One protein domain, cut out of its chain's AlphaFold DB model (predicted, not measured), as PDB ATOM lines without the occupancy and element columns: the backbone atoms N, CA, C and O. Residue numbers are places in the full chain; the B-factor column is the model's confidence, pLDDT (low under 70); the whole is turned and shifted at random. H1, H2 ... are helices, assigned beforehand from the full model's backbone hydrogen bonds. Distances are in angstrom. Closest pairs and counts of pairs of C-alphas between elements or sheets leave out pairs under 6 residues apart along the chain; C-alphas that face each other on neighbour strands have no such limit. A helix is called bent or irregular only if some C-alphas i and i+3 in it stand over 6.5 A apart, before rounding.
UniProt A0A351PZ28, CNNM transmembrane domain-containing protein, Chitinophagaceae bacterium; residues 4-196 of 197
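Overview. This is residues 4 to 196 of the 197 residues of the protein "CNNM transmembrane domain-containing protein" of Chitinophagaceae bacterium (UniProt A0A351PZ28). Long helix H5 crosses two others, H1 and H4a, which run side by side in opposite ways; short helices H2, H3 and H6 cluster round the end of H1, and bent H7 packs on H4a. H4b and the beginning of H5 form the far tip, while residues 178 to 196, with H8, stick out as a tail. The printed part has 193 residues with eight named helices, H1 to H8 in chain order, and no named strand: all helix, mostly crossed. It is loose, with a radius of gyration of the C-alphas of 23.0 A and spans of 82 by 41 by 34 A.

Arrangement. Start at H5, residues 94 to 129, irregular, with C-alphas 95 and 98 7.4 A apart. Its residues 116 to 129 alone touch H1, residues 4 to 28, at a steep tilt of 46 degrees; the closest C-alphas, Gly 21 and Lys 124, are 4.4 A apart. H4, residues 55 to 90, was assigned as one helix by its hydrogen bonds but is bent, C-alphas 80 and 83 being 7.2 A apart, into H4a, 55 to 80, and H4b, 83 to 90. H4a touches H1 at a shallow tilt of 21 degrees, opposite ways, closest at C-alphas Met 16 and Ile 66, 5.7 A. H7, residues 138 to 168, likewise one helix by its hydrogen bonds, is bent, C-alphas 150 and 153 being 7.1 A apart, into H7a, 138 to 150, and H7b, 153 to 168; H7b touches H4a, closest at C-alphas Thr 61 and Ala 155, 4.8 A. H2, residues 31 to 39, and H3, 43 to 53, form a hairpin; H6, 131 to 136, touches H1, closest at C-alphas Ala 25 and Asn 131, 4.3 A. H8, residues 183 to 194, touches no helix. In H5, 29 of 32 O i to N i+4 pairs are within hydrogen-bond range; in the other helices and arms every pair is.

Along the chain. Find C-alpha 94 at (-37.722, 61.677, 3.996); H5 runs 53.3 A from there. H1 starts at (-29.303, 89.891, 19.583) and spans 35.8 A; H4a spans 37.1 A and H7b 22.5 A. H8 ends at C-alpha 194, (-35.630, 65.639, 84.820).

Size, cuts and confidence. The C-alphas farthest apart, Pro 93 and Ile 195, are 82.7 A apart. The printed part has no cut; look for the long link at residues 169 to 182. pLDDT is under 70 at residues 94 to 97 and 173 to 196.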
ATOM      1  N   ILE A   4     -28.249  89.568  18.627       86.75
ATOM      2  CA  ILE A   4     -29.303  89.891  19.583       86.75
ATOM      3  C   ILE A   4     -29.842  88.633  20.285       86.75
ATOM      4  O   ILE A   4     -30.042  88.666  21.497       86.75
ATOM      5  N   ALA A   5     -30.033  87.516  19.573       86.31
ATOM      6  CA  ALA A   5     -30.569  86.282  20.155       86.31
ATOM      7  C   ALA A   5     -29.571  85.631  21.123       86.31
ATOM      8  O   ALA A   5     -29.938  85.233  22.227       86.31
ATOM      9  N   LEU A   6     -28.286  85.599  20.751       87.06
ATOM     10  CA  LEU A   6     -27.219  85.102  21.625       87.06
ATOM     11  C   LEU A   6     -27.120  85.944  22.907       87.06
ATOM     12  O   LEU A   6     -27.023  85.407  24.011       87.06
ATOM     13  N   LEU A   7     -27.190  87.269  22.765       91.06
ATOM     14  CA  LEU A   7     -27.171  88.192  23.894       91.06
ATOM     15  C   LEU A   7     -28.393  87.992  24.806       91.06
ATOM     16  O   LEU A   7     -28.239  87.938  26.026       91.06
ATOM     17  N   ALA A   8     -29.586  87.807  24.232       91.19
ATOM     18  CA  ALA A   8     -30.805  87.514  24.983       91.19
ATOM     19  C   ALA A   8     -30.701  86.195  25.767       91.19
ATOM     20  O   ALA A   8     -31.084  86.150  26.938       91.19
ATOM     21  N   ILE A   9     -30.116  85.152  25.169       91.88
ATOM     22  CA  ILE A   9     -29.857  83.870  25.837       91.88
ATOM     23  C   ILE A   9     -28.943  84.068  27.051       91.88
ATOM     24  O   ILE A   9     -29.296  83.651  28.156       91.88
ATOM     25  N   ILE A  10     -27.808  84.750  26.880       92.00
ATOM     26  CA  ILE A  10     -26.851  84.987  27.970       92.00
ATOM     27  C   ILE A  10     -27.505  85.786  29.103       92.00
ATOM     28  O   ILE A  10     -27.385  85.415  30.271       92.00
ATOM     29  N   ILE A  11     -28.239  86.851  28.771       92.69
ATOM     30  CA  ILE A  11     -28.945  87.670  29.765       92.69
ATOM     31  C   ILE A  11     -29.997  86.838  30.503       92.69
ATOM     32  O   ILE A  11     -30.077  86.918  31.728       92.69
ATOM     33  N   SER A  12     -30.767  86.009  29.792       93.06
ATOM     34  CA  SER A  12     -31.780  85.149  30.410       93.06
ATOM     35  C   SER A  12     -31.158  84.143  31.386       93.06
ATOM     36  O   SER A  12     -31.639  84.017  32.511       93.06
ATOM     37  N   LEU A  13     -30.038  83.509  31.018       94.00
ATOM     38  CA  LEU A  13     -29.296  82.585  31.880       94.00
ATOM     39  C   LEU A  13     -28.764  83.276  33.135       94.00
ATOM     40  O   LEU A  13     -28.933  82.757  34.239       94.00
ATOM     41  N   LEU A  14     -28.168  84.462  32.987       93.75
ATOM     42  CA  LEU A  14     -27.687  85.251  34.121       93.75
ATOM     43  C   LEU A  14     -28.831  85.650  35.052       93.75
ATOM     44  O   LEU A  14     -28.689  85.567  36.270       93.75
ATOM     45  N   PHE A  15     -29.969  86.059  34.494       93.38
ATOM     46  CA  PHE A  15     -31.123  86.479  35.278       93.38
ATOM     47  C   PHE A  15     -31.760  85.305  36.032       93.38
ATOM     48  O   PHE A  15     -32.057  85.425  37.222       93.38
ATOM     49  N   MET A  16     -31.891  84.141  35.387       94.44
ATOM     50  CA  MET A  16     -32.351  82.913  36.042       94.44
ATOM     51  C   MET A  16     -31.382  82.446  37.136       94.44
ATOM     52  O   MET A  16     -31.813  82.134  38.248       94.44
ATOM     53  N   GLY A  17     -30.075  82.448  36.853       94.50
ATOM     54  CA  GLY A  17     -29.040  82.121  37.834       94.50
ATOM     55  C   GLY A  17     -29.083  83.061  39.037       94.50
ATOM     56  O   GLY A  17     -29.089  82.610  40.179       94.50
ATOM     57  N   PHE A  18     -29.207  84.368  38.799       93.62
ATOM     58  CA  PHE A  18     -29.343  85.379  39.845       93.62
ATOM     59  C   PHE A  18     -30.579  85.155  40.728       93.62
ATOM     60  O   PHE A  18     -30.464  85.202  41.953       93.62
ATOM     61  N   LEU A  19     -31.738  84.862  40.133       93.88
ATOM     62  CA  LEU A  19     -32.967  84.550  40.869       93.88
ATOM     63  C   LEU A  19     -32.819  83.316  41.759       93.88
ATOM     64  O   LEU A  19     -33.158  83.361  42.942       93.88
ATOM     65  N   SER A  20     -32.255  82.245  41.207       94.50
ATOM     66  CA  SER A  20     -31.964  81.013  41.943       94.50
ATOM     67  C   SER A  20     -30.922  81.237  43.055       94.50
ATOM     68  O   SER A  20     -31.023  80.699  44.160       94.50
ATOM     69  N   GLY A  21     -29.947  82.117  42.810       93.88
ATOM     70  CA  GLY A  21     -28.978  82.581  43.801       93.88
ATOM     71  C   GLY A  21     -29.627  83.347  44.960       93.88
ATOM     72  O   GLY A  21     -29.341  83.075  46.126       93.88
ATOM     73  N   ILE A  22     -30.538  84.277  44.666       92.62
ATOM     74  CA  ILE A  22     -31.304  85.007  45.687       92.62
ATOM     75  C   ILE A  22     -32.135  84.048  46.539       92.62
ATOM     76  O   ILE A  22     -32.154  84.182  47.764       92.62
ATOM     77  N   GLU A  23     -32.794  83.076  45.910       93.75
ATOM     78  CA  GLU A  23     -33.585  82.066  46.611       93.75
ATOM     79  C   GLU A  23     -32.746  81.351  47.677       93.75
ATOM     80  O   GLU A  23     -33.113  81.329  48.856       93.75
ATOM     81  N   ILE A  24     -31.575  80.828  47.297       92.12
ATOM     82  CA  ILE A  24     -30.721  80.105  48.243       92.12
ATOM     83  C   ILE A  24     -30.073  81.032  49.274       92.12
ATOM     84  O   ILE A  24     -29.876  80.621  50.420       92.12
ATOM     85  N   ALA A  25     -29.767  82.284  48.918       90.62
ATOM     86  CA  ALA A  25     -29.299  83.278  49.882       90.62
ATOM     87  C   ALA A  25     -30.360  83.534  50.958       90.62
ATOM     88  O   ALA A  25     -30.032  83.540  52.140       90.62
ATOM     89  N   PHE A  26     -31.630  83.666  50.569       89.19
ATOM     90  CA  PHE A  26     -32.739  83.839  51.503       89.19
ATOM     91  C   PHE A  26     -32.941  82.613  52.401       89.19
ATOM     92  O   PHE A  26     -33.032  82.762  53.617       89.19
ATOM     93  N   ILE A  27     -32.955  81.402  51.827       87.19
ATOM     94  CA  ILE A  27     -33.147  80.152  52.588       87.19
ATOM     95  C   ILE A  27     -31.998  79.916  53.578       87.19
ATOM     96  O   ILE A  27     -32.220  79.436  54.687       87.19
ATOM     97  N   SER A  28     -30.764  80.224  53.177       84.75
ATOM     98  CA  SER A  28     -29.576  79.972  54.001       84.75
ATOM     99  C   SER A  28     -29.285  81.069  55.024       84.75
ATOM    100  O   SER A  28     -28.447  80.866  55.904       84.75
ATOM    101  N   ALA A  29     -29.932  82.228  54.917       84.75
ATOM    102  CA  ALA A  29     -29.679  83.339  55.813       84.75
ATOM    103  C   ALA A  29     -30.209  83.089  57.223       84.75
ATOM    104  O   ALA A  29     -31.298  82.556  57.438       84.75
ATOM    105  N   ASN A  30     -29.438  83.538  58.211       80.00
ATOM    106  CA  ASN A  30     -29.840  83.416  59.601       80.00
ATOM    107  C   ASN A  30     -30.973  84.408  59.915       80.00
ATOM    108  O   ASN A  30     -30.856  85.604  59.630       80.00
ATOM    109  N   LYS A  31     -32.040  83.933  60.572       77.69
ATOM    110  CA  LYS A  31     -33.142  84.781  61.061       77.69
ATOM    111  C   LYS A  31     -32.626  85.932  61.929       77.69
ATOM    112  O   LYS A  31     -33.095  87.056  61.775       77.69
ATOM    113  N   LEU A  32     -31.602  85.677  62.751       71.88
ATOM    114  CA  LEU A  32     -30.956  86.707  63.567       71.88
ATOM    115  C   LEU A  32     -30.308  87.803  62.706       71.88
ATOM    116  O   LEU A  32     -30.457  88.980  63.009       71.88
ATOM    117  N   SER A  33     -29.641  87.447  61.601       72.94
ATOM    118  CA  SER A  33     -29.052  88.426  60.674       72.94
ATOM    119  C   SER A  33     -30.119  89.315  60.032       72.94
ATOM    120  O   SER A  33     -29.931  90.524  59.905       72.94
ATOM    121  N   ILE A  34     -31.257  88.731  59.644       78.00
ATOM    122  CA  ILE A  34     -32.387  89.473  59.068       78.00
ATOM    123  C   ILE A  34     -32.979  90.433  60.109       78.00
ATOM    124  O   ILE A  34     -33.249  91.596  59.804       78.00
ATOM    125  N   GLU A  35     -33.127  89.980  61.353       74.88
ATOM    126  CA  GLU A  35     -33.672  90.791  62.441       74.88
ATOM    127  C   GLU A  35     -32.722  91.920  62.874       74.88
ATOM    128  O   GLU A  35     -33.163  93.048  63.108       74.88
ATOM    129  N   LEU A  36     -31.411  91.669  62.896       73.81
ATOM    130  CA  LEU A  36     -30.399  92.703  63.125       73.81
ATOM    131  C   LEU A  36     -30.443  93.777  62.030       73.81
ATOM    132  O   LEU A  36     -30.492  94.967  62.343       73.81
ATOM    133  N   ASN A  37     -30.518  93.378  60.756       74.50
ATOM    134  CA  ASN A  37     -30.652  94.315  59.635       74.50
ATOM    135  C   ASN A  37     -31.958  95.129  59.711       74.50
ATOM    136  O   ASN A  37     -31.970  96.314  59.372       74.50
ATOM    137  N   LYS A  38     -33.055  94.528  60.195       77.75
ATOM    138  CA  LYS A  38     -34.319  95.233  60.465       77.75
ATOM    139  C   LYS A  38     -34.137  96.308  61.540       77.75
ATOM    140  O   LYS A  38     -34.606  97.430  61.351       77.75
ATOM    141  N   LYS A  39     -33.436  95.990  62.634       77.56
ATOM    142  CA  LYS A  39     -33.151  96.936  63.731       77.56
ATOM    143  C   LYS A  39     -32.209  98.070  63.319       77.56
ATOM    144  O   LYS A  39     -32.352  99.173  63.829       77.56
ATOM    145  N   GLN A  40     -31.318  97.833  62.356       76.12
ATOM    146  CA  GLN A  40     -30.477  98.878  61.753       76.12
ATOM    147  C   GLN A  40     -31.259  99.856  60.855       76.12
ATOM    148  O   GLN A  40     -30.709 100.859  60.413       76.12
ATOM    149  N   GLY A  41     -32.539  99.595  60.565       74.31
ATOM    150  CA  GLY A  41     -33.415 100.530  59.854       74.31
ATOM    151  C   GLY A  41     -33.165 100.656  58.348       74.31
ATOM    152  O   GLY A  41     -33.843 101.455  57.697       74.31
ATOM    153  N   THR A  42     -32.255  99.859  57.776       80.44
ATOM    154  CA  THR A  42     -31.938  99.886  56.341       80.44
ATOM    155  C   THR A  42     -33.127  99.417  55.493       80.44
ATOM    156  O   THR A  42     -33.931  98.578  55.914       80.44
ATOM    157  N   TYR A  43     -33.253  99.953  54.273       79.75
ATOM    158  CA  TYR A  43     -34.304  99.547  53.330       79.75
ATOM    159  C   TYR A  43     -34.271  98.032  53.069       79.75
ATOM    160  O   TYR A  43     -35.303  97.366  53.174       79.75
ATOM    161  N   SER A  44     -33.075  97.484  52.835       81.00
ATOM    162  CA  SER A  44     -32.840  96.051  52.655       81.00
ATOM    163  C   SER A  44     -33.372  95.243  53.839       81.00
ATOM    164  O   SER A  44     -34.156  94.316  53.652       81.00
ATOM    165  N   GLY A  45     -33.033  95.630  55.075       80.62
ATOM    166  CA  GLY A  45     -33.478  94.928  56.283       80.62
ATOM    167  C   GLY A  45     -35.000  94.888  56.444       80.62
ATOM    168  O   GLY A  45     -35.566  93.841  56.765       80.62
ATOM    169  N   LYS A  46     -35.689  96.002  56.159       82.69
ATOM    170  CA  LYS A  46     -37.163  96.059  56.191       82.69
ATOM    171  C   LYS A  46     -37.793  95.161  55.123       82.69
ATOM    172  O   LYS A  46     -38.769  94.468  55.412       82.69
ATOM    173  N   LEU A  47     -37.234  95.160  53.913       85.62
ATOM    174  CA  LEU A  47     -37.726  94.354  52.796       85.62
ATOM    175  C   LEU A  47     -37.589  92.854  53.083       85.62
ATOM    176  O   LEU A  47     -38.572  92.116  53.026       85.62
ATOM    177  N   TRP A  48     -36.389  92.412  53.458       85.12
ATOM    178  CA  TRP A  48     -36.126  91.002  53.741       85.12
ATOM    179  C   TRP A  48     -36.876  90.501  54.975       85.12
ATOM    180  O   TRP A  48     -37.331  89.361  54.972       85.12
ATOM    181  N   SER A  49     -37.101  91.352  55.986       84.25
ATOM    182  CA  SER A  49     -37.993  91.009  57.105       84.25
ATOM    183  C   SER A  49     -39.419  90.733  56.631       84.25
ATOM    184  O   SER A  49     -40.028  89.781  57.109       84.25
ATOM    185  N   ARG A  50     -39.963  91.531  55.702       85.50
ATOM    186  CA  ARG A  50     -41.314  91.304  55.161       85.50
ATOM    187  C   ARG A  50     -41.397  89.973  54.411       85.50
ATOM    188  O   ARG A  50     -42.392  89.264  54.532       85.50
ATOM    189  N   TYR A  51     -40.360  89.616  53.655       87.25
ATOM    190  CA  TYR A  51     -40.294  88.315  52.984       87.25
ATOM    191  C   TYR A  51     -40.132  87.156  53.975       87.25
ATOM    192  O   TYR A  51     -40.762  86.114  53.800       87.25
ATOM    193  N   ALA A  52     -39.378  87.350  55.059       86.56
ATOM    194  CA  ALA A  52     -39.214  86.364  56.127       86.56
ATOM    195  C   ALA A  52     -40.499  86.103  56.936       86.56
ATOM    196  O   ALA A  52     -40.659  85.009  57.469       86.56
ATOM    197  N   GLU A  53     -41.433  87.059  57.000       86.06
ATOM    198  CA  GLU A  53     -42.758  86.870  57.619       86.06
ATOM    199  C   GLU A  53     -43.668  85.942  56.792       86.06
ATOM    200  O   GLU A  53     -44.560  85.293  57.338       86.06
ATOM    201  N   ARG A  54     -43.460  85.859  55.469       85.31
ATOM    202  CA  ARG A  54     -44.215  84.977  54.558       85.31
ATOM    203  C   ARG A  54     -43.277  84.269  53.574       85.31
ATOM    204  O   ARG A  54     -43.378  84.492  52.364       85.31
ATOM    205  N   PRO A  55     -42.400  83.374  54.064       85.69
ATOM    206  CA  PRO A  55     -41.339  82.787  53.252       85.69
ATOM    207  C   PRO A  55     -41.899  81.954  52.098       85.69
ATOM    208  O   PRO A  55     -41.373  82.021  50.994       85.69
ATOM    209  N   ALA A  56     -43.015  81.244  52.308       87.38
ATOM    210  CA  ALA A  56     -43.666  80.466  51.254       87.38
ATOM    211  C   ALA A  56     -44.057  81.335  50.049       87.38
ATOM    212  O   ALA A  56     -43.788  80.968  48.913       87.38
ATOM    213  N   HIS A  57     -44.624  82.524  50.285       87.31
ATOM    214  CA  HIS A  57     -45.012  83.429  49.201       87.31
ATOM    215  C   HIS A  57     -43.797  83.975  48.442       87.31
ATOM    216  O   HIS A  57     -43.832  84.052  47.214       87.31
ATOM    217  N   PHE A  58     -42.698  84.257  49.146       89.75
ATOM    218  CA  PHE A  58     -41.430  84.631  48.520       89.75
ATOM    219  C   PHE A  58     -40.857  83.521  47.634       89.75
ATOM    220  O   PHE A  58     -40.635  83.754  46.445       89.75
ATOM    221  N   ILE A  59     -40.697  82.311  48.174       91.19
ATOM    222  CA  ILE A  59     -40.160  81.161  47.432       91.19
ATOM    223  C   ILE A  59     -41.026  80.850  46.210       91.19
ATOM    224  O   ILE A  59     -40.502  80.724  45.107       91.19
ATOM    225  N   THR A  60     -42.355  80.820  46.361       90.62
ATOM    226  CA  THR A  60     -43.261  80.601  45.225       90.62
ATOM    227  C   THR A  60     -43.119  81.689  44.162       90.62
ATOM    228  O   THR A  60     -43.144  81.376  42.976       90.62
ATOM    229  N   THR A  61     -42.931  82.955  44.548       92.56
ATOM    230  CA  THR A  61     -42.752  84.050  43.581       92.56
ATOM    231  C   THR A  61     -41.477  83.882  42.759       92.56
ATOM    232  O   THR A  61     -41.526  84.004  41.534       92.56
ATOM    233  N   ILE A  62     -40.357  83.559  43.411       93.75
ATOM    234  CA  ILE A  62     -39.084  83.314  42.722       93.75
ATOM    235  C   ILE A  62     -39.185  82.078  41.823       93.75
ATOM    236  O   ILE A  62     -38.780  82.135  40.663       93.75
ATOM    237  N   LEU A  63     -39.806  81.000  42.308       93.25
ATOM    238  CA  LEU A  63     -39.989  79.772  41.539       93.25
ATOM    239  C   LEU A  63     -40.832  80.008  40.277       93.25
ATOM    240  O   LEU A  63     -40.471  79.543  39.198       93.25
ATOM    241  N   VAL A  64     -41.927  80.766  40.382       92.81
ATOM    242  CA  VAL A  64     -42.755  81.144  39.225       92.81
ATOM    243  C   VAL A  64     -41.952  81.985  38.232       92.81
ATOM    244  O   VAL A  64     -41.997  81.706  37.035       92.81
ATOM    245  N   ALA A  65     -41.189  82.973  38.709       93.25
ATOM    246  CA  ALA A  65     -40.360  83.811  37.845       93.25
ATOM    247  C   ALA A  65     -39.315  82.984  37.073       93.25
ATOM    248  O   ALA A  65     -39.186  83.143  35.860       93.25
ATOM    249  N   ILE A  66     -38.628  82.055  37.751       94.31
ATOM    250  CA  ILE A  66     -37.661  81.139  37.126       94.31
ATOM    251  C   ILE A  66     -38.345  80.263  36.073       94.31
ATOM    252  O   ILE A  66     -37.823  80.135  34.972       94.31
ATOM    253  N   ASN A  67     -39.526  79.708  36.362       93.56
ATOM    254  CA  ASN A  67     -40.251  78.870  35.399       93.56
ATOM    255  C   ASN A  67     -40.673  79.648  34.143       93.56
ATOM    256  O   ASN A  67     -40.542  79.138  33.034       93.56
ATOM    257  N   VAL A  68     -41.139  80.892  34.291       92.12
ATOM    258  CA  VAL A  68     -41.484  81.740  33.135       92.12
ATOM    259  C   VAL A  68     -40.243  82.032  32.291       92.12
ATOM    260  O   VAL A  68     -40.286  81.916  31.066       92.12
ATOM    261  N   LEU A  69     -39.121  82.365  32.931       93.31
ATOM    262  CA  LEU A  69     -37.863  82.615  32.230       93.31
ATOM    263  C   LEU A  69     -37.317  81.361  31.546       93.31
ATOM    264  O   LEU A  69     -36.798  81.473  30.440       93.31
ATOM    265  N   LEU A  70     -37.479  80.185  32.155       93.38
ATOM    266  CA  LEU A  70     -37.061  78.908  31.579       93.38
ATOM    267  C   LEU A  70     -37.782  78.632  30.256       93.38
ATOM    268  O   LEU A  70     -37.149  78.201  29.295       93.38
ATOM    269  N   VAL A  71     -39.083  78.932  30.181       91.88
ATOM    270  CA  VAL A  71     -39.864  78.806  28.940       91.88
ATOM    271  C   VAL A  71     -39.332  79.762  27.870       91.88
ATOM    272  O   VAL A  71     -39.075  79.336  26.747       91.88
ATOM    273  N   VAL A  72     -39.114  81.038  28.213       92.12
ATOM    274  CA  VAL A  72     -38.578  82.041  27.272       92.12
ATOM    275  C   VAL A  72     -37.187  81.643  26.771       92.12
ATOM    276  O   VAL A  72     -36.930  81.669  25.571       92.12
ATOM    277  N   TYR A  73     -36.301  81.225  27.673       93.81
ATOM    278  CA  TYR A  73     -34.966  80.735  27.338       93.81
ATOM    279  C   TYR A  73     -35.017  79.491  26.441       93.81
ATOM    280  O   TYR A  73     -34.302  79.428  25.445       93.81
ATOM    281  N   GLY A  74     -35.894  78.528  26.744       90.62
ATOM    282  CA  GLY A  74     -36.080  77.329  25.928       90.62
ATOM    283  C   GLY A  74     -36.494  77.650  24.491       90.62
ATOM    284  O   GLY A  74     -35.934  77.074  23.560       90.62
ATOM    285  N   LEU A  75     -37.405  78.613  24.306       90.06
ATOM    286  CA  LEU A  75     -37.804  79.091  22.977       90.06
ATOM    287  C   LEU A  75     -36.623  79.726  22.228       90.06
ATOM    288  O   LEU A  75     -36.365  79.365  21.083       90.06
ATOM    289  N   LEU A  76     -35.849  80.591  22.895       90.81
ATOM    290  CA  LEU A  76     -34.666  81.225  22.301       90.81
ATOM    291  C   LEU A  76     -33.595  80.202  21.882       90.81
ATOM    292  O   LEU A  76     -32.969  80.352  20.833       90.81
ATOM    293  N   VAL A  77     -33.379  79.155  22.683       88.62
ATOM    294  CA  VAL A  77     -32.443  78.067  22.354       88.62
ATOM    295  C   VAL A  77     -32.946  77.243  21.166       88.62
ATOM    296  O   VAL A  77     -32.148  76.895  20.295       88.62
ATOM    297  N   GLY A  78     -34.251  76.964  21.094       86.50
ATOM    298  CA  GLY A  78     -34.861  76.286  19.947       86.50
ATOM    299  C   GLY A  78     -34.675  77.071  18.644       86.50
ATOM    300  O   GLY A  78     -34.236  76.511  17.636       86.50
ATOM    301  N   ASP A  79     -34.901  78.385  18.684       86.12
ATOM    302  CA  ASP A  79     -34.668  79.276  17.539       86.12
ATOM    303  C   ASP A  79     -33.181  79.324  17.147       86.12
ATOM    304  O   ASP A  79     -32.838  79.314  15.963       86.12
ATOM    305  N   MET A  80     -32.273  79.299  18.129       85.62
ATOM    306  CA  MET A  80     -30.826  79.267  17.885       85.62
ATOM    307  C   MET A  80     -30.371  77.970  17.203       85.62
ATOM    308  O   MET A  80     -29.477  77.997  16.353       85.62
ATOM    309  N   LEU A  81     -30.965  76.832  17.569       85.12
ATOM    310  CA  LEU A  81     -30.621  75.522  17.011       85.12
ATOM    311  C   LEU A  81     -31.349  75.227  15.694       85.12
ATOM    312  O   LEU A  81     -30.946  74.324  14.959       85.12
ATOM    313  N   PHE A  82     -32.367  76.013  15.338       83.62
ATOM    314  CA  PHE A  82     -33.114  75.894  14.089       83.62
ATOM    315  C   PHE A  82     -32.247  75.706  12.823       83.62
ATOM    316  O   PHE A  82     -32.502  74.741  12.097       83.62
ATOM    317  N   PRO A  83     -31.207  76.524  12.537       83.12
ATOM    318  CA  PRO A  83     -30.365  76.328  11.352       83.12
ATOM    319  C   PRO A  83     -29.575  75.011  11.377       83.12
ATOM    320  O   PRO A  83     -29.359  74.409  10.326       83.12
ATOM    321  N   VAL A  84     -29.175  74.540  12.563       83.12
ATOM    322  CA  VAL A  84     -28.481  73.252  12.732       83.12
ATOM    323  C   VAL A  84     -29.431  72.105  12.394       83.12
ATOM    324  O   VAL A  84     -29.073  71.207  11.635       83.12
ATOM    325  N   TRP A  85     -30.674  72.173  12.874       82.19
ATOM    326  CA  TRP A  85     -31.696  71.178  12.554       82.19
ATOM    327  C   TRP A  85     -32.070  71.167  11.076       82.19
ATOM    328  O   TRP A  85     -32.172  70.091  10.497       82.19
ATOM    329  N   GLN A  86     -32.184  72.334  10.434       80.88
ATOM    330  CA  GLN A  86     -32.417  72.406   8.989       80.88
ATOM    331  C   GLN A  86     -31.280  71.774   8.180       80.88
ATOM    332  O   GLN A  86     -31.528  71.153   7.146       80.88
ATOM    333  N   TRP A  87     -30.031  71.924   8.628       82.81
ATOM    334  CA  TRP A  87     -28.895  71.264   7.989       82.81
ATOM    335  C   TRP A  87     -28.973  69.739   8.147       82.81
ATOM    336  O   TRP A  87     -28.790  69.024   7.163       82.81
ATOM    337  N   ILE A  88     -29.326  69.244   9.337       80.56
ATOM    338  CA  ILE A  88     -29.497  67.808   9.615       80.56
ATOM    339  C   ILE A  88     -30.649  67.212   8.793       80.56
ATOM    340  O   ILE A  88     -30.476  66.175   8.157       80.56
ATOM    341  N   GLU A  89     -31.806  67.878   8.743       78.19
ATOM    342  CA  GLU A  89     -32.986  67.411   8.000       78.19
ATOM    343  C   GLU A  89     -32.723  67.266   6.494       78.19
ATOM    344  O   GLU A  89     -33.257  66.355   5.868       78.19
ATOM    345  N   ARG A  90     -31.864  68.113   5.910       77.62
ATOM    346  CA  ARG A  90     -31.495  68.026   4.483       77.62
ATOM    347  C   ARG A  90     -30.602  66.832   4.144       77.62
ATOM    348  O   ARG A  90     -30.563  66.439   2.982       77.62
ATOM    349  N   HIS A  91     -29.887  66.272   5.119       79.25
ATOM    350  CA  HIS A  91     -28.968  65.145   4.912       79.25
ATOM    351  C   HIS A  91     -29.598  63.784   5.251       79.25
ATOM    352  O   HIS A  91     -28.934  62.756   5.126       79.25
ATOM    353  N   ILE A  92     -30.867  63.759   5.674       77.12
ATOM    354  CA  ILE A  92     -31.569  62.550   6.117       77.12
ATOM    355  C   ILE A  92     -32.709  62.204   5.134       77.12
ATOM    356  O   ILE A  92     -33.411  63.099   4.665       77.12
ATOM    357  N   PRO A  93     -32.935  60.911   4.817       74.62
ATOM    358  CA  PRO A  93     -34.040  60.485   3.956       74.62
ATOM    359  C   PRO A  93     -35.424  60.854   4.524       74.62
ATOM    360  O   PRO A  93     -35.664  60.765   5.728       74.62
ATOM    361  N   GLN A  94     -36.369  61.201   3.639       68.12
ATOM    362  CA  GLN A  94     -37.722  61.677   3.996       68.12
ATOM    363  C   GLN A  94     -38.553  60.686   4.836       68.12
ATOM    364  O   GLN A  94     -39.479  61.078   5.541       68.12
ATOM    365  N   SER A  95     -38.220  59.394   4.803       67.44
ATOM    366  CA  SER A  95     -38.853  58.367   5.641       67.44
ATOM    367  C   SER A  95     -38.494  58.486   7.129       67.44
ATOM    368  O   SER A  95     -39.231  57.989   7.976       67.44
ATOM    369  N   ALA A  96     -37.394  59.166   7.466       68.94
ATOM    370  CA  ALA A  96     -36.914  59.326   8.837       68.94
ATOM    371  C   ALA A  96     -37.270  60.690   9.468       68.94
ATOM    372  O   ALA A  96     -37.035  60.898  10.658       68.94
ATOM    373  N   THR A  97     -37.886  61.612   8.721       69.88
ATOM    374  CA  THR A  97     -38.146  62.997   9.165       69.88
ATOM    375  C   THR A  97     -39.060  63.079  10.394       69.88
ATOM    376  O   THR A  97     -38.886  63.952  11.244       69.88
ATOM    377  N   ALA A  98     -39.988  62.128  10.558       76.31
ATOM    378  CA  ALA A  98     -40.845  62.052  11.744       76.31
ATOM    379  C   ALA A  98     -40.047  61.772  13.034       76.31
ATOM    380  O   ALA A  98     -40.336  62.358  14.076       76.31
ATOM    381  N   TYR A  99     -39.015  60.925  12.965       78.62
ATOM    382  CA  TYR A  99     -38.146  60.612  14.104       78.62
ATOM    383  C   TYR A  99     -37.222  61.783  14.448       78.62
ATOM    384  O   TYR A  99     -36.998  62.065  15.625       78.62
ATOM    385  N   VAL A 100     -36.752  62.517  13.432       78.62
ATOM    386  CA  VAL A 100     -35.895  63.701  13.611       78.62
ATOM    387  C   VAL A 100     -36.595  64.773  14.447       78.62
ATOM    388  O   VAL A 100     -35.957  65.365  15.311       78.62
ATOM    389  N   LYS A 101     -37.912  64.972  14.289       80.56
ATOM    390  CA  LYS A 101     -38.673  65.948  15.090       80.56
ATOM    391  C   LYS A 101     -38.680  65.623  16.590       80.56
ATOM    392  O   LYS A 101     -38.533  66.525  17.413       80.56
ATOM    393  N   TRP A 102     -38.837  64.351  16.956       84.31
ATOM    394  CA  TRP A 102     -38.804  63.921  18.360       84.31
ATOM    395  C   TRP A 102     -37.396  64.003  18.946       84.31
ATOM    396  O   TRP A 102     -37.220  64.504  20.055       84.31
ATOM    397  N   ILE A 103     -36.391  63.568  18.179       85.75
ATOM    398  CA  ILE A 103     -34.978  63.665  18.567       85.75
ATOM    399  C   ILE A 103     -34.588  65.129  18.771       85.75
ATOM    400  O   ILE A 103     -33.954  65.449  19.773       85.75
ATOM    401  N   LYS A 104     -35.027  66.017  17.876       86.56
ATOM    402  CA  LYS A 104     -34.840  67.462  17.992       86.56
ATOM    403  C   LYS A 104     -35.340  67.988  19.334       86.56
ATOM    404  O   LYS A 104     -34.558  68.570  20.079       86.56
ATOM    405  N   LEU A 105     -36.602  67.721  19.673       86.94
ATOM    406  CA  LEU A 105     -37.196  68.178  20.934       86.94
ATOM    407  C   LEU A 105     -36.454  67.629  22.160       86.94
ATOM    408  O   LEU A 105     -36.220  68.369  23.118       86.94
ATOM    409  N   LEU A 106     -36.058  66.352  22.138       89.50
ATOM    410  CA  LEU A 106     -35.301  65.749  23.239       89.50
ATOM    411  C   LEU A 106     -33.921  66.387  23.403       89.50
ATOM    412  O   LEU A 106     -33.546  66.745  24.518       89.50
ATOM    413  N   VAL A 107     -33.179  66.557  22.308       88.44
ATOM    414  CA  VAL A 107     -31.837  67.150  22.330       88.44
ATOM    415  C   VAL A 107     -31.896  68.605  22.784       88.44
ATOM    416  O   VAL A 107     -31.124  68.988  23.660       88.44
ATOM    417  N   GLU A 108     -32.837  69.397  22.259       89.00
ATOM    418  CA  GLU A 108     -33.051  70.785  22.683       89.00
ATOM    419  C   GLU A 108     -33.373  70.871  24.175       89.00
ATOM    420  O   GLU A 108     -32.759  71.658  24.894       89.00
ATOM    421  N   THR A 109     -34.279  70.020  24.664       90.62
ATOM    422  CA  THR A 109     -34.685  70.015  26.076       90.62
ATOM    423  C   THR A 109     -33.527  69.624  26.992       90.62
ATOM    424  O   THR A 109     -33.270  70.309  27.985       90.62
ATOM    425  N   ILE A 110     -32.801  68.549  26.662       92.31
ATOM    426  CA  ILE A 110     -31.678  68.054  27.469       92.31
ATOM    427  C   ILE A 110     -30.539  69.075  27.483       92.31
ATOM    428  O   ILE A 110     -30.030  69.390  28.560       92.31
ATOM    429  N   LEU A 111     -30.157  69.623  26.325       89.94
ATOM    430  CA  LEU A 111     -29.098  70.632  26.242       89.94
ATOM    431  C   LEU A 111     -29.481  71.903  26.995       89.94
ATOM    432  O   LEU A 111     -28.711  72.369  27.835       89.94
ATOM    433  N   SER A 112     -30.679  72.432  26.734       90.94
ATOM    434  CA  SER A 112     -31.178  73.654  27.368       90.94
ATOM    435  C   SER A 112     -31.190  73.520  28.891       90.94
ATOM    436  O   SER A 112     -30.602  74.348  29.593       90.94
ATOM    437  N   THR A 113     -31.754  72.418  29.396       91.94
ATOM    438  CA  THR A 113     -31.829  72.140  30.835       91.94
ATOM    439  C   THR A 113     -30.444  71.934  31.442       91.94
ATOM    440  O   THR A 113     -30.171  72.465  32.511       91.94
ATOM    441  N   SER A 114     -29.539  71.221  30.766       93.50
ATOM    442  CA  SER A 114     -28.182  70.982  31.283       93.50
ATOM    443  C   SER A 114     -27.392  72.283  31.433       93.50
ATOM    444  O   SER A 114     -26.776  72.514  32.472       93.50
ATOM    445  N   ILE A 115     -27.445  73.162  30.425       93.56
ATOM    446  CA  ILE A 115     -26.792  74.480  30.473       93.56
ATOM    447  C   ILE A 115     -27.380  75.316  31.611       93.56
ATOM    448  O   ILE A 115     -26.633  75.887  32.409       93.56
ATOM    449  N   PHE A 116     -28.712  75.355  31.712       94.12
ATOM    450  CA  PHE A 116     -29.397  76.066  32.784       94.12
ATOM    451  C   PHE A 116     -28.971  75.553  34.167       94.12
ATOM    452  O   PHE A 116     -28.565  76.362  34.999       94.12
ATOM    453  N   LEU A 117     -28.964  74.236  34.394       94.31
ATOM    454  CA  LEU A 117     -28.584  73.628  35.675       94.31
ATOM    455  C   LEU A 117     -27.145  73.958  36.088       94.31
ATOM    456  O   LEU A 117     -26.887  74.207  37.266       94.31
ATOM    457  N   ILE A 118     -26.202  73.984  35.140       95.06
ATOM    458  CA  ILE A 118     -24.809  74.355  35.428       95.06
ATOM    459  C   ILE A 118     -24.748  75.799  35.936       95.06
ATOM    460  O   ILE A 118     -24.147  76.064  36.980       95.06
ATOM    461  N   VAL A 119     -25.393  76.729  35.225       94.75
ATOM    462  CA  VAL A 119     -25.447  78.142  35.628       94.75
ATOM    463  C   VAL A 119     -26.137  78.279  36.984       94.75
ATOM    464  O   VAL A 119     -25.617  78.932  37.889       94.75
ATOM    465  N   GLU A 120     -27.276  77.615  37.150       94.50
ATOM    466  CA  GLU A 120     -28.054  77.613  38.380       94.50
ATOM    467  C   GLU A 120     -27.212  77.168  39.584       94.50
ATOM    468  O   GLU A 120     -27.187  77.845  40.615       94.50
ATOM    469  N   PHE A 121     -26.470  76.068  39.442       94.38
ATOM    470  CA  PHE A 121     -25.620  75.536  40.501       94.38
ATOM    471  C   PHE A 121     -24.488  76.498  40.876       94.38
ATOM    472  O   PHE A 121     -24.241  76.716  42.065       94.38
ATOM    473  N   VAL A 122     -23.833  77.118  39.888       94.19
ATOM    474  CA  VAL A 122     -22.750  78.090  40.122       94.19
ATOM    475  C   VAL A 122     -23.259  79.293  40.914       94.19
ATOM    476  O   VAL A 122     -22.668  79.663  41.934       94.19
ATOM    477  N   PHE A 123     -24.382  79.879  40.496       94.12
ATOM    478  CA  PHE A 123     -24.976  81.007  41.211       94.12
ATOM    479  C   PHE A 123     -25.450  80.601  42.605       94.12
ATOM    480  O   PHE A 123     -25.168  81.313  43.574       94.12
ATOM    481  N   LYS A 124     -26.096  79.437  42.741       93.31
ATOM    482  CA  LYS A 124     -26.518  78.924  44.048       93.31
ATOM    483  C   LYS A 124     -25.332  78.747  44.994       93.31
ATOM    484  O   LYS A 124     -25.396  79.181  46.143       93.31
ATOM    485  N   ALA A 125     -24.233  78.165  44.522       92.69
ATOM    486  CA  ALA A 125     -23.024  77.995  45.318       92.69
ATOM    487  C   ALA A 125     -22.446  79.350  45.763       92.69
ATOM    488  O   ALA A 125     -22.181  79.547  46.952       92.69
ATOM    489  N   TYR A 126     -22.326  80.309  44.841       92.62
ATOM    490  CA  TYR A 126     -21.795  81.638  45.147       92.62
ATOM    491  C   TYR A 126     -22.659  82.388  46.175       92.62
ATOM    492  O   TYR A 126     -22.159  82.832  47.212       92.62
ATOM    493  N   PHE A 127     -23.968  82.485  45.936       91.75
ATOM    494  CA  PHE A 127     -24.888  83.246  46.784       91.75
ATOM    495  C   PHE A 127     -25.100  82.604  48.158       91.75
ATOM    496  O   PHE A 127     -25.233  83.320  49.151       91.75
ATOM    497  N   ARG A 128     -25.052  81.268  48.245       89.38
ATOM    498  CA  ARG A 128     -25.142  80.541  49.519       89.38
ATOM    499  C   ARG A 128     -24.022  80.929  50.484       89.38
ATOM    500  O   ARG A 128     -24.282  81.103  51.668       89.38
ATOM    501  N   THR A 129     -22.792  81.095  49.992       87.19
ATOM    502  CA  THR A 129     -21.650  81.478  50.849       87.19
ATOM    503  C   THR A 129     -21.704  82.934  51.315       87.19
ATOM    504  O   THR A 129     -21.161  83.264  52.366       87.19
ATOM    505  N   ARG A 130     -22.373  83.816  50.558       84.81
ATOM    506  CA  ARG A 130     -22.445  85.265  50.821       84.81
ATOM    507  C   ARG A 130     -23.832  85.740  51.257       84.81
ATOM    508  O   ARG A 130     -24.127  86.929  51.152       84.81
ATOM    509  N   ASN A 131     -24.670  84.845  51.770       84.00
ATOM    510  CA  ASN A 131     -26.079  85.101  52.077       84.00
ATOM    511  C   ASN A 131     -26.341  86.402  52.869       84.00
ATOM    512  O   ASN A 131     -27.144  87.231  52.447       84.00
ATOM    513  N   ASN A 132     -25.599  86.650  53.950       81.75
ATOM    514  CA  ASN A 132     -25.770  87.833  54.792       81.75
ATOM    515  C   ASN A 132     -25.389  89.127  54.056       81.75
ATOM    516  O   ASN A 132     -26.044  90.148  54.242       81.75
ATOM    517  N   SER A 133     -24.355  89.084  53.206       80.38
ATOM    518  CA  SER A 133     -23.930  90.234  52.392       80.38
ATOM    519  C   SER A 133     -24.892  90.509  51.237       80.38
ATOM    520  O   SER A 133     -25.140  91.660  50.894       80.38
ATOM    521  N   VAL A 134     -25.456  89.456  50.642       82.19
ATOM    522  CA  VAL A 134     -26.468  89.562  49.583       82.19
ATOM    523  C   VAL A 134     -27.735  90.227  50.122       82.19
ATOM    524  O   VAL A 134     -28.294  91.110  49.477       82.19
ATOM    525  N   ILE A 135     -28.151  89.851  51.334       80.38
ATOM    526  CA  ILE A 135     -29.342  90.394  51.997       80.38
ATOM    527  C   ILE A 135     -29.132  91.831  52.480       80.38
ATOM    528  O   ILE A 135     -30.061  92.634  52.431       80.38
ATOM    529  N   SER A 136     -27.933  92.198  52.934       79.38
ATOM    530  CA  SER A 136     -27.673  93.584  53.338       79.38
ATOM    531  C   SER A 136     -27.520  94.537  52.145       79.38
ATOM    532  O   SER A 136     -27.752  95.740  52.288       79.38
ATOM    533  N   ASN A 137     -27.199  94.027  50.951       83.19
ATOM    534  CA  ASN A 137     -26.968  94.844  49.763       83.19
ATOM    535  C   ASN A 137     -28.265  95.454  49.192       83.19
ATOM    536  O   ASN A 137     -29.143  94.753  48.684       83.19
ATOM    537  N   GLY A 138     -28.349  96.789  49.205       80.50
ATOM    538  CA  GLY A 138     -29.510  97.543  48.720       80.50
ATOM    539  C   GLY A 138     -29.817  97.385  47.228       80.50
ATOM    540  O   GLY A 138     -30.987  97.412  46.854       80.50
ATOM    541  N   ILE A 139     -28.807  97.158  46.382       84.38
ATOM    542  CA  ILE A 139     -29.011  96.966  44.936       84.38
ATOM    543  C   ILE A 139     -29.747  95.646  44.691       84.38
ATOM    544  O   ILE A 139     -30.729  95.599  43.952       84.38
ATOM    545  N   ILE A 140     -29.317  94.579  45.369       86.12
ATOM    546  CA  ILE A 140     -29.941  93.257  45.253       86.12
ATOM    547  C   ILE A 140     -31.365  93.298  45.802       86.12
ATOM    548  O   ILE A 140     -32.279  92.773  45.166       86.12
ATOM    549  N   SER A 141     -31.579  93.971  46.937       85.88
ATOM    550  CA  SER A 141     -32.919  94.200  47.485       85.88
ATOM    551  C   SER A 141     -33.837  94.922  46.503       85.88
ATOM    552  O   SER A 141     -34.982  94.509  46.331       85.88
ATOM    553  N   TYR A 142     -33.347  95.962  45.826       86.88
ATOM    554  CA  TYR A 142     -34.137  96.702  44.844       86.88
ATOM    555  C   TYR A 142     -34.543  95.824  43.653       86.88
ATOM    556  O   TYR A 142     -35.728  95.745  43.322       86.88
ATOM    557  N   ILE A 143     -33.586  95.101  43.058       87.19
ATOM    558  CA  ILE A 143     -33.859  94.194  41.932       87.19
ATOM    559  C   ILE A 143     -34.841  93.096  42.361       87.19
ATOM    560  O   ILE A 143     -35.820  92.830  41.664       87.19
ATOM    561  N   THR A 144     -34.632  92.507  43.541       87.44
ATOM    562  CA  THR A 144     -35.527  91.481  44.097       87.44
ATOM    563  C   THR A 144     -36.941  92.029  44.280       87.44
ATOM    564  O   THR A 144     -37.905  91.376  43.888       87.44
ATOM    565  N   SER A 145     -37.082  93.245  44.818       88.69
ATOM    566  CA  SER A 145     -38.384  93.890  44.999       88.69
ATOM    567  C   SER A 145     -39.100  94.137  43.674       88.69
ATOM    568  O   SER A 145     -40.315  93.960  43.598       88.69
ATOM    569  N   PHE A 146     -38.368  94.545  42.635       88.69
ATOM    570  CA  PHE A 146     -38.934  94.779  41.308       88.69
ATOM    571  C   PHE A 146     -39.513  93.491  40.709       88.69
ATOM    572  O   PHE A 146     -40.677  93.461  40.310       88.69
ATOM    573  N   ILE A 147     -38.735  92.408  40.729       86.19
ATOM    574  CA  ILE A 147     -39.170  91.091  40.242       86.19
ATOM    575  C   ILE A 147     -40.360  90.602  41.063       86.19
ATOM    576  O   ILE A 147     -41.376  90.182  40.509       86.19
ATOM    577  N   PHE A 148     -40.255  90.693  42.387       88.12
ATOM    578  CA  PHE A 148     -41.318  90.265  43.279       88.12
ATOM    579  C   PHE A 148     -42.623  91.003  42.975       88.12
ATOM    580  O   PHE A 148     -43.670  90.371  42.927       88.12
ATOM    581  N   ASN A 149     -42.582  92.309  42.700       88.62
ATOM    582  CA  ASN A 149     -43.778  93.073  42.352       88.62
ATOM    583  C   ASN A 149     -44.470  92.523  41.093       88.62
ATOM    584  O   ASN A 149     -45.674  92.273  41.122       88.62
ATOM    585  N   ILE A 150     -43.701  92.242  40.035       89.19
ATOM    586  CA  ILE A 150     -44.221  91.718  38.759       89.19
ATOM    587  C   ILE A 150     -44.874  90.342  38.943       89.19
ATOM    588  O   ILE A 150     -45.993  90.116  38.482       89.19
ATOM    589  N   PHE A 151     -44.200  89.424  39.637       88.19
ATOM    590  CA  PHE A 151     -44.643  88.029  39.740       88.19
ATOM    591  C   PHE A 151     -45.539  87.741  40.954       88.19
ATOM    592  O   PHE A 151     -46.161  86.678  41.013       88.19
ATOM    593  N   SER A 152     -45.662  88.680  41.901       86.75
ATOM    594  CA  SER A 152     -46.437  88.498  43.138       86.75
ATOM    595  C   SER A 152     -47.894  88.123  42.879       86.75
ATOM    596  O   SER A 152     -48.430  87.264  43.578       86.75
ATOM    597  N   SER A 153     -48.514  88.720  41.857       85.00
ATOM    598  CA  SER A 153     -49.909  88.463  41.488       85.00
ATOM    599  C   SER A 153     -50.128  86.992  41.139       85.00
ATOM    600  O   SER A 153     -51.026  86.347  41.680       85.00
ATOM    601  N   VAL A 154     -49.254  86.440  40.293       85.75
ATOM    602  CA  VAL A 154     -49.298  85.028  39.895       85.75
ATOM    603  C   VAL A 154     -48.969  84.137  41.093       85.75
ATOM    604  O   VAL A 154     -49.693  83.185  41.377       85.75
ATOM    605  N   ALA A 155     -47.941  84.483  41.865       85.50
ATOM    606  CA  ALA A 155     -47.539  83.716  43.039       85.50
ATOM    607  C   ALA A 155     -48.638  83.627  44.107       85.50
ATOM    608  O   ALA A 155     -48.833  82.577  44.714       85.50
ATOM    609  N   THR A 156     -49.399  84.703  44.325       87.00
ATOM    610  CA  THR A 156     -50.532  84.700  45.255       87.00
ATOM    611  C   THR A 156     -51.610  83.707  44.833       87.00
ATOM    612  O   THR A 156     -52.193  83.067  45.707       87.00
ATOM    613  N   LEU A 157     -51.863  83.537  43.531       87.56
ATOM    614  CA  LEU A 157     -52.793  82.515  43.044       87.56
ATOM    615  C   LEU A 157     -52.294  81.114  43.401       87.56
ATOM    616  O   LEU A 157     -53.043  80.346  44.002       87.56
ATOM    617  N   PHE A 158     -51.023  80.814  43.120       86.56
ATOM    618  CA  PHE A 158     -50.422  79.519  43.452       86.56
ATOM    619  C   PHE A 158     -50.433  79.238  44.956       86.56
ATOM    620  O   PHE A 158     -50.879  78.170  45.364       86.56
ATOM    621  N   VAL A 159     -50.038  80.201  45.793       85.88
ATOM    622  CA  VAL A 159     -50.073  80.030  47.254       85.88
ATOM    623  C   VAL A 159     -51.501  79.794  47.744       85.88
ATOM    624  O   VAL A 159     -51.725  78.887  48.539       85.88
ATOM    625  N   ARG A 160     -52.488  80.552  47.249       87.25
ATOM    626  CA  ARG A 160     -53.900  80.348  47.618       87.25
ATOM    627  C   ARG A 160     -54.411  78.976  47.194       87.25
ATOM    628  O   ARG A 160     -55.128  78.349  47.967       87.25
ATOM    629  N   LEU A 161     -54.036  78.510  46.005       87.69
ATOM    630  CA  LEU A 161     -54.363  77.167  45.527       87.69
ATOM    631  C   LEU A 161     -53.747  76.099  46.435       87.69
ATOM    632  O   LEU A 161     -54.456  75.195  46.873       87.69
ATOM    633  N   SER A 162     -52.467  76.233  46.792       85.62
ATOM    634  CA  SER A 162     -51.805  75.321  47.730       85.62
ATOM    635  C   SER A 162     -52.492  75.312  49.097       85.62
ATOM    636  O   SER A 162     -52.766  74.242  49.638       85.62
ATOM    637  N   GLU A 163     -52.829  76.482  49.647       86.62
ATOM    638  CA  GLU A 163     -53.564  76.582  50.913       86.62
ATOM    639  C   GLU A 163     -54.966  75.965  50.825       86.62
ATOM    640  O   GLU A 163     -55.413  75.321  51.776       86.62
ATOM    641  N   TRP A 164     -55.664  76.152  49.703       88.56
ATOM    642  CA  TRP A 164     -56.990  75.585  49.470       88.56
ATOM    643  C   TRP A 164     -56.943  74.058  49.411       88.56
ATOM    644  O   TRP A 164     -57.744  73.407  50.079       88.56
ATOM    645  N   ILE A 165     -55.965  73.488  48.701       88.06
ATOM    646  CA  ILE A 165     -55.737  72.037  48.634       88.06
ATOM    647  C   ILE A 165     -55.422  71.479  50.028       88.06
ATOM    648  O   ILE A 165     -56.046  70.511  50.462       88.06
ATOM    649  N   LEU A 166     -54.500  72.111  50.762       86.56
ATOM    650  CA  LEU A 166     -54.092  71.661  52.099       86.56
ATOM    651  C   LEU A 166     -55.250  71.674  53.105       86.56
ATOM    652  O   LEU A 166     -55.362  70.762  53.925       86.56
ATOM    653  N   LYS A 167     -56.123  72.685  53.036       86.19
ATOM    654  CA  LYS A 167     -57.304  72.780  53.906       86.19
ATOM    655  C   LYS A 167     -58.415  71.824  53.486       86.19
ATOM    656  O   LYS A 167     -59.007  71.193  54.348       86.19
ATOM    657  N   THR A 168     -58.708  71.735  52.191       85.69
ATOM    658  CA  THR A 168     -59.898  71.028  51.689       85.69
ATOM    659  C   THR A 168     -59.664  69.526  51.572       85.69
ATOM    660  O   THR A 168     -60.542  68.747  51.918       85.69
ATOM    661  N   ILE A 169     -58.485  69.115  51.097       85.25
ATOM    662  CA  ILE A 169     -58.182  67.704  50.814       85.25
ATOM    663  C   ILE A 169     -57.468  67.049  51.996       85.25
ATOM    664  O   ILE A 169     -57.802  65.934  52.380       85.25
ATOM    665  N   LEU A 170     -56.486  67.738  52.583       79.81
ATOM    666  CA  LEU A 170     -55.633  67.171  53.636       79.81
ATOM    667  C   LEU A 170     -56.087  67.551  55.055       79.81
ATOM    668  O   LEU A 170     -55.532  67.048  56.028       79.81
ATOM    669  N   ASN A 171     -57.088  68.431  55.178       79.50
ATOM    670  CA  ASN A 171     -57.640  68.932  56.438       79.50
ATOM    671  C   ASN A 171     -56.569  69.430  57.437       79.50
ATOM    672  O   ASN A 171     -56.736  69.366  58.658       79.50
ATOM    673  N   VAL A 172     -55.441  69.933  56.920       77.12
ATOM    674  CA  VAL A 172     -54.313  70.395  57.736       77.12
ATOM    675  C   VAL A 172     -54.580  71.821  58.206       77.12
ATOM    676  O   VAL A 172     -54.820  72.734  57.413       77.12
ATOM    677  N   ARG A 173     -54.471  72.050  59.519       66.81
ATOM    678  CA  ARG A 173     -54.471  73.405  60.085       66.81
ATOM    679  C   ARG A 173     -53.146  74.081  59.738       66.81
ATOM    680  O   ARG A 173     -52.110  73.752  60.309       66.81
ATOM    681  N   LEU A 174     -53.178  75.039  58.813       60.53
ATOM    682  CA  LEU A 174     -52.012  75.859  58.481       60.53
ATOM    683  C   LEU A 174     -51.563  76.650  59.726       60.53
ATOM    684  O   LEU A 174     -52.213  77.619  60.124       60.53
ATOM    685  N   ARG A 175     -50.458  76.236  60.360       56.09
ATOM    686  CA  ARG A 175     -49.821  76.976  61.464       56.09
ATOM    687  C   ARG A 175     -49.145  78.224  60.892       56.09
ATOM    688  O   ARG A 175     -48.098  78.137  60.264       56.09
ATOM    689  N   LYS A 176     -49.780  79.383  61.086       51.94
ATOM    690  CA  LYS A 176     -49.418  80.651  60.432       51.94
ATOM    691  C   LYS A 176     -48.205  81.369  61.038       51.94
ATOM    692  O   LYS A 176     -47.649  82.222  60.370       51.94
ATOM    693  N   ASN A 177     -47.776  81.024  62.248       46.84
ATOM    694  CA  ASN A 177     -46.596  81.599  62.889       46.84
ATOM    695  C   ASN A 177     -45.977  80.537  63.794       46.84
ATOM    696  O   ASN A 177     -46.634  80.051  64.711       46.84
ATOM    697  N   GLN A 178     -44.723  80.167  63.542       41.94
ATOM    698  CA  GLN A 178     -43.887  79.705  64.639       41.94
ATOM    699  C   GLN A 178     -43.456  80.965  65.381       41.94
ATOM    700  O   GLN A 178     -42.546  81.664  64.935       41.94
ATOM    701  N   GLU A 179     -44.131  81.274  66.486       45.03
ATOM    702  CA  GLU A 179     -43.420  81.940  67.569       45.03
ATOM    703  C   GLU A 179     -42.207  81.047  67.884       45.03
ATOM    704  O   GLU A 179     -42.365  79.822  67.971       45.03
ATOM    705  N   PRO A 180     -40.978  81.593  67.914       46.03
ATOM    706  CA  PRO A 180     -39.830  80.815  68.350       46.03
ATOM    707  C   PRO A 180     -40.173  80.257  69.730       46.03
ATOM    708  O   PRO A 180     -40.646  81.029  70.560       46.03
ATOM    709  N   LEU A 181     -39.994  78.940  69.919       45.34
ATOM    710  CA  LEU A 181     -40.197  78.231  71.190       45.34
ATOM    711  C   LEU A 181     -39.899  79.180  72.350       45.34
ATOM    712  O   LEU A 181     -38.754  79.621  72.508       45.34
ATOM    713  N   SER A 182     -40.945  79.562  73.084       51.81
ATOM    714  CA  SER A 182     -40.779  80.462  74.215       51.81
ATOM    715  C   SER A 182     -39.807  79.794  75.182       51.81
ATOM    716  O   SER A 182     -39.817  78.571  75.327       51.81
ATOM    717  N   LYS A 183     -38.954  80.568  75.858       54.47
ATOM    718  CA  LYS A 183     -38.048  80.022  76.885       54.47
ATOM    719  C   LYS A 183     -38.806  79.157  77.903       54.47
ATOM    720  O   LYS A 183     -38.272  78.155  78.358       54.47
ATOM    721  N   THR A 184     -40.071  79.490  78.152       59.12
ATOM    722  CA  THR A 184     -41.007  78.729  78.984       59.12
ATOM    723  C   THR A 184     -41.269  77.307  78.465       59.12
ATOM    724  O   THR A 184     -41.311  76.379  79.264       59.12
ATOM    725  N   ASP A 185     -41.369  77.098  77.148       60.62
ATOM    726  CA  ASP A 185     -41.574  75.765  76.557       60.62
ATOM    727  C   ASP A 185     -40.304  74.905  76.660       60.62
ATOM    728  O   ASP A 185     -40.383  73.694  76.871       60.62
ATOM    729  N   LEU A 186     -39.124  75.528  76.543       67.44
ATOM    730  CA  LEU A 186     -37.834  74.854  76.730       67.44
ATOM    731  C   LEU A 186     -37.609  74.469  78.197       67.44
ATOM    732  O   LEU A 186     -37.171  73.354  78.471       67.44
ATOM    733  N   GLU A 187     -37.947  75.351  79.140       65.94
ATOM    734  CA  GLU A 187     -37.896  75.060  80.579       65.94
ATOM    735  C   GLU A 187     -38.887  73.961  80.971       65.94
ATOM    736  O   GLU A 187     -38.529  73.060  81.727       65.94
ATOM    737  N   GLN A 188     -40.097  73.966  80.404       69.94
ATOM    738  CA  GLN A 188     -41.088  72.918  80.641       69.94
ATOM    739  C   GLN A 188     -40.636  71.561  80.079       69.94
ATOM    740  O   GLN A 188     -40.813  70.537  80.739       69.94
ATOM    741  N   PHE A 189     -40.007  71.536  78.899       69.75
ATOM    742  CA  PHE A 189     -39.480  70.305  78.303       69.75
ATOM    743  C   PHE A 189     -38.274  69.752  79.083       69.75
ATOM    744  O   PHE A 189     -38.207  68.549  79.341       69.75
ATOM    745  N   MET A 190     -37.357  70.621  79.528       67.88
ATOM    746  CA  MET A 190     -36.237  70.221  80.393       67.88
ATOM    747  C   MET A 190     -36.719  69.749  81.771       67.88
ATOM    748  O   MET A 190     -36.254  68.720  82.258       67.88
ATOM    749  N   GLY A 191     -37.690  70.441  82.375       66.25
ATOM    750  CA  GLY A 191     -38.282  70.053  83.656       66.25
ATOM    751  C   GLY A 191     -38.970  68.688  83.598       66.25
ATOM    752  O   GLY A 191     -38.769  67.864  84.484       66.25
ATOM    753  N   LEU A 192     -39.704  68.398  82.518       62.56
ATOM    754  CA  LEU A 192     -40.307  67.080  82.282       62.56
ATOM    755  C   LEU A 192     -39.260  65.973  82.093       62.56
ATOM    756  O   LEU A 192     -39.467  64.859  82.574       62.56
ATOM    757  N   SER A 193     -38.131  66.271  81.442       59.28
ATOM    758  CA  SER A 193     -37.047  65.295  81.245       59.28
ATOM    759  C   SER A 193     -36.287  64.948  82.533       59.28
ATOM    760  O   SER A 193     -35.774  63.842  82.650       59.28
ATOM    761  N   LEU A 194     -36.267  65.855  83.516       59.44
ATOM    762  CA  LEU A 194     -35.630  65.639  84.820       59.44
ATOM    763  C   LEU A 194     -36.523  64.899  85.828       59.44
ATOM    764  O   LEU A 194     -36.026  64.455  86.852       59.44
ATOM    765  N   ILE A 195     -37.823  64.754  85.553       55.75
ATOM    766  CA  ILE A 195     -38.774  64.027  86.419       55.75
ATOM    767  C   ILE A 195     -38.801  62.516  86.091       55.75
ATOM    768  O   ILE A 195     -39.404  61.735  86.821       55.75
ATOM    769  N   HIS A 196     -38.153  62.088  85.002       51.78
ATOM    770  CA  HIS A 196     -38.111  60.690  84.539       51.78
ATOM    771  C   HIS A 196     -36.723  60.021  84.646       51.78
ATOM    772  O   HIS A 196     -36.493  58.994  84.006       51.78
TER     773      HIS A 196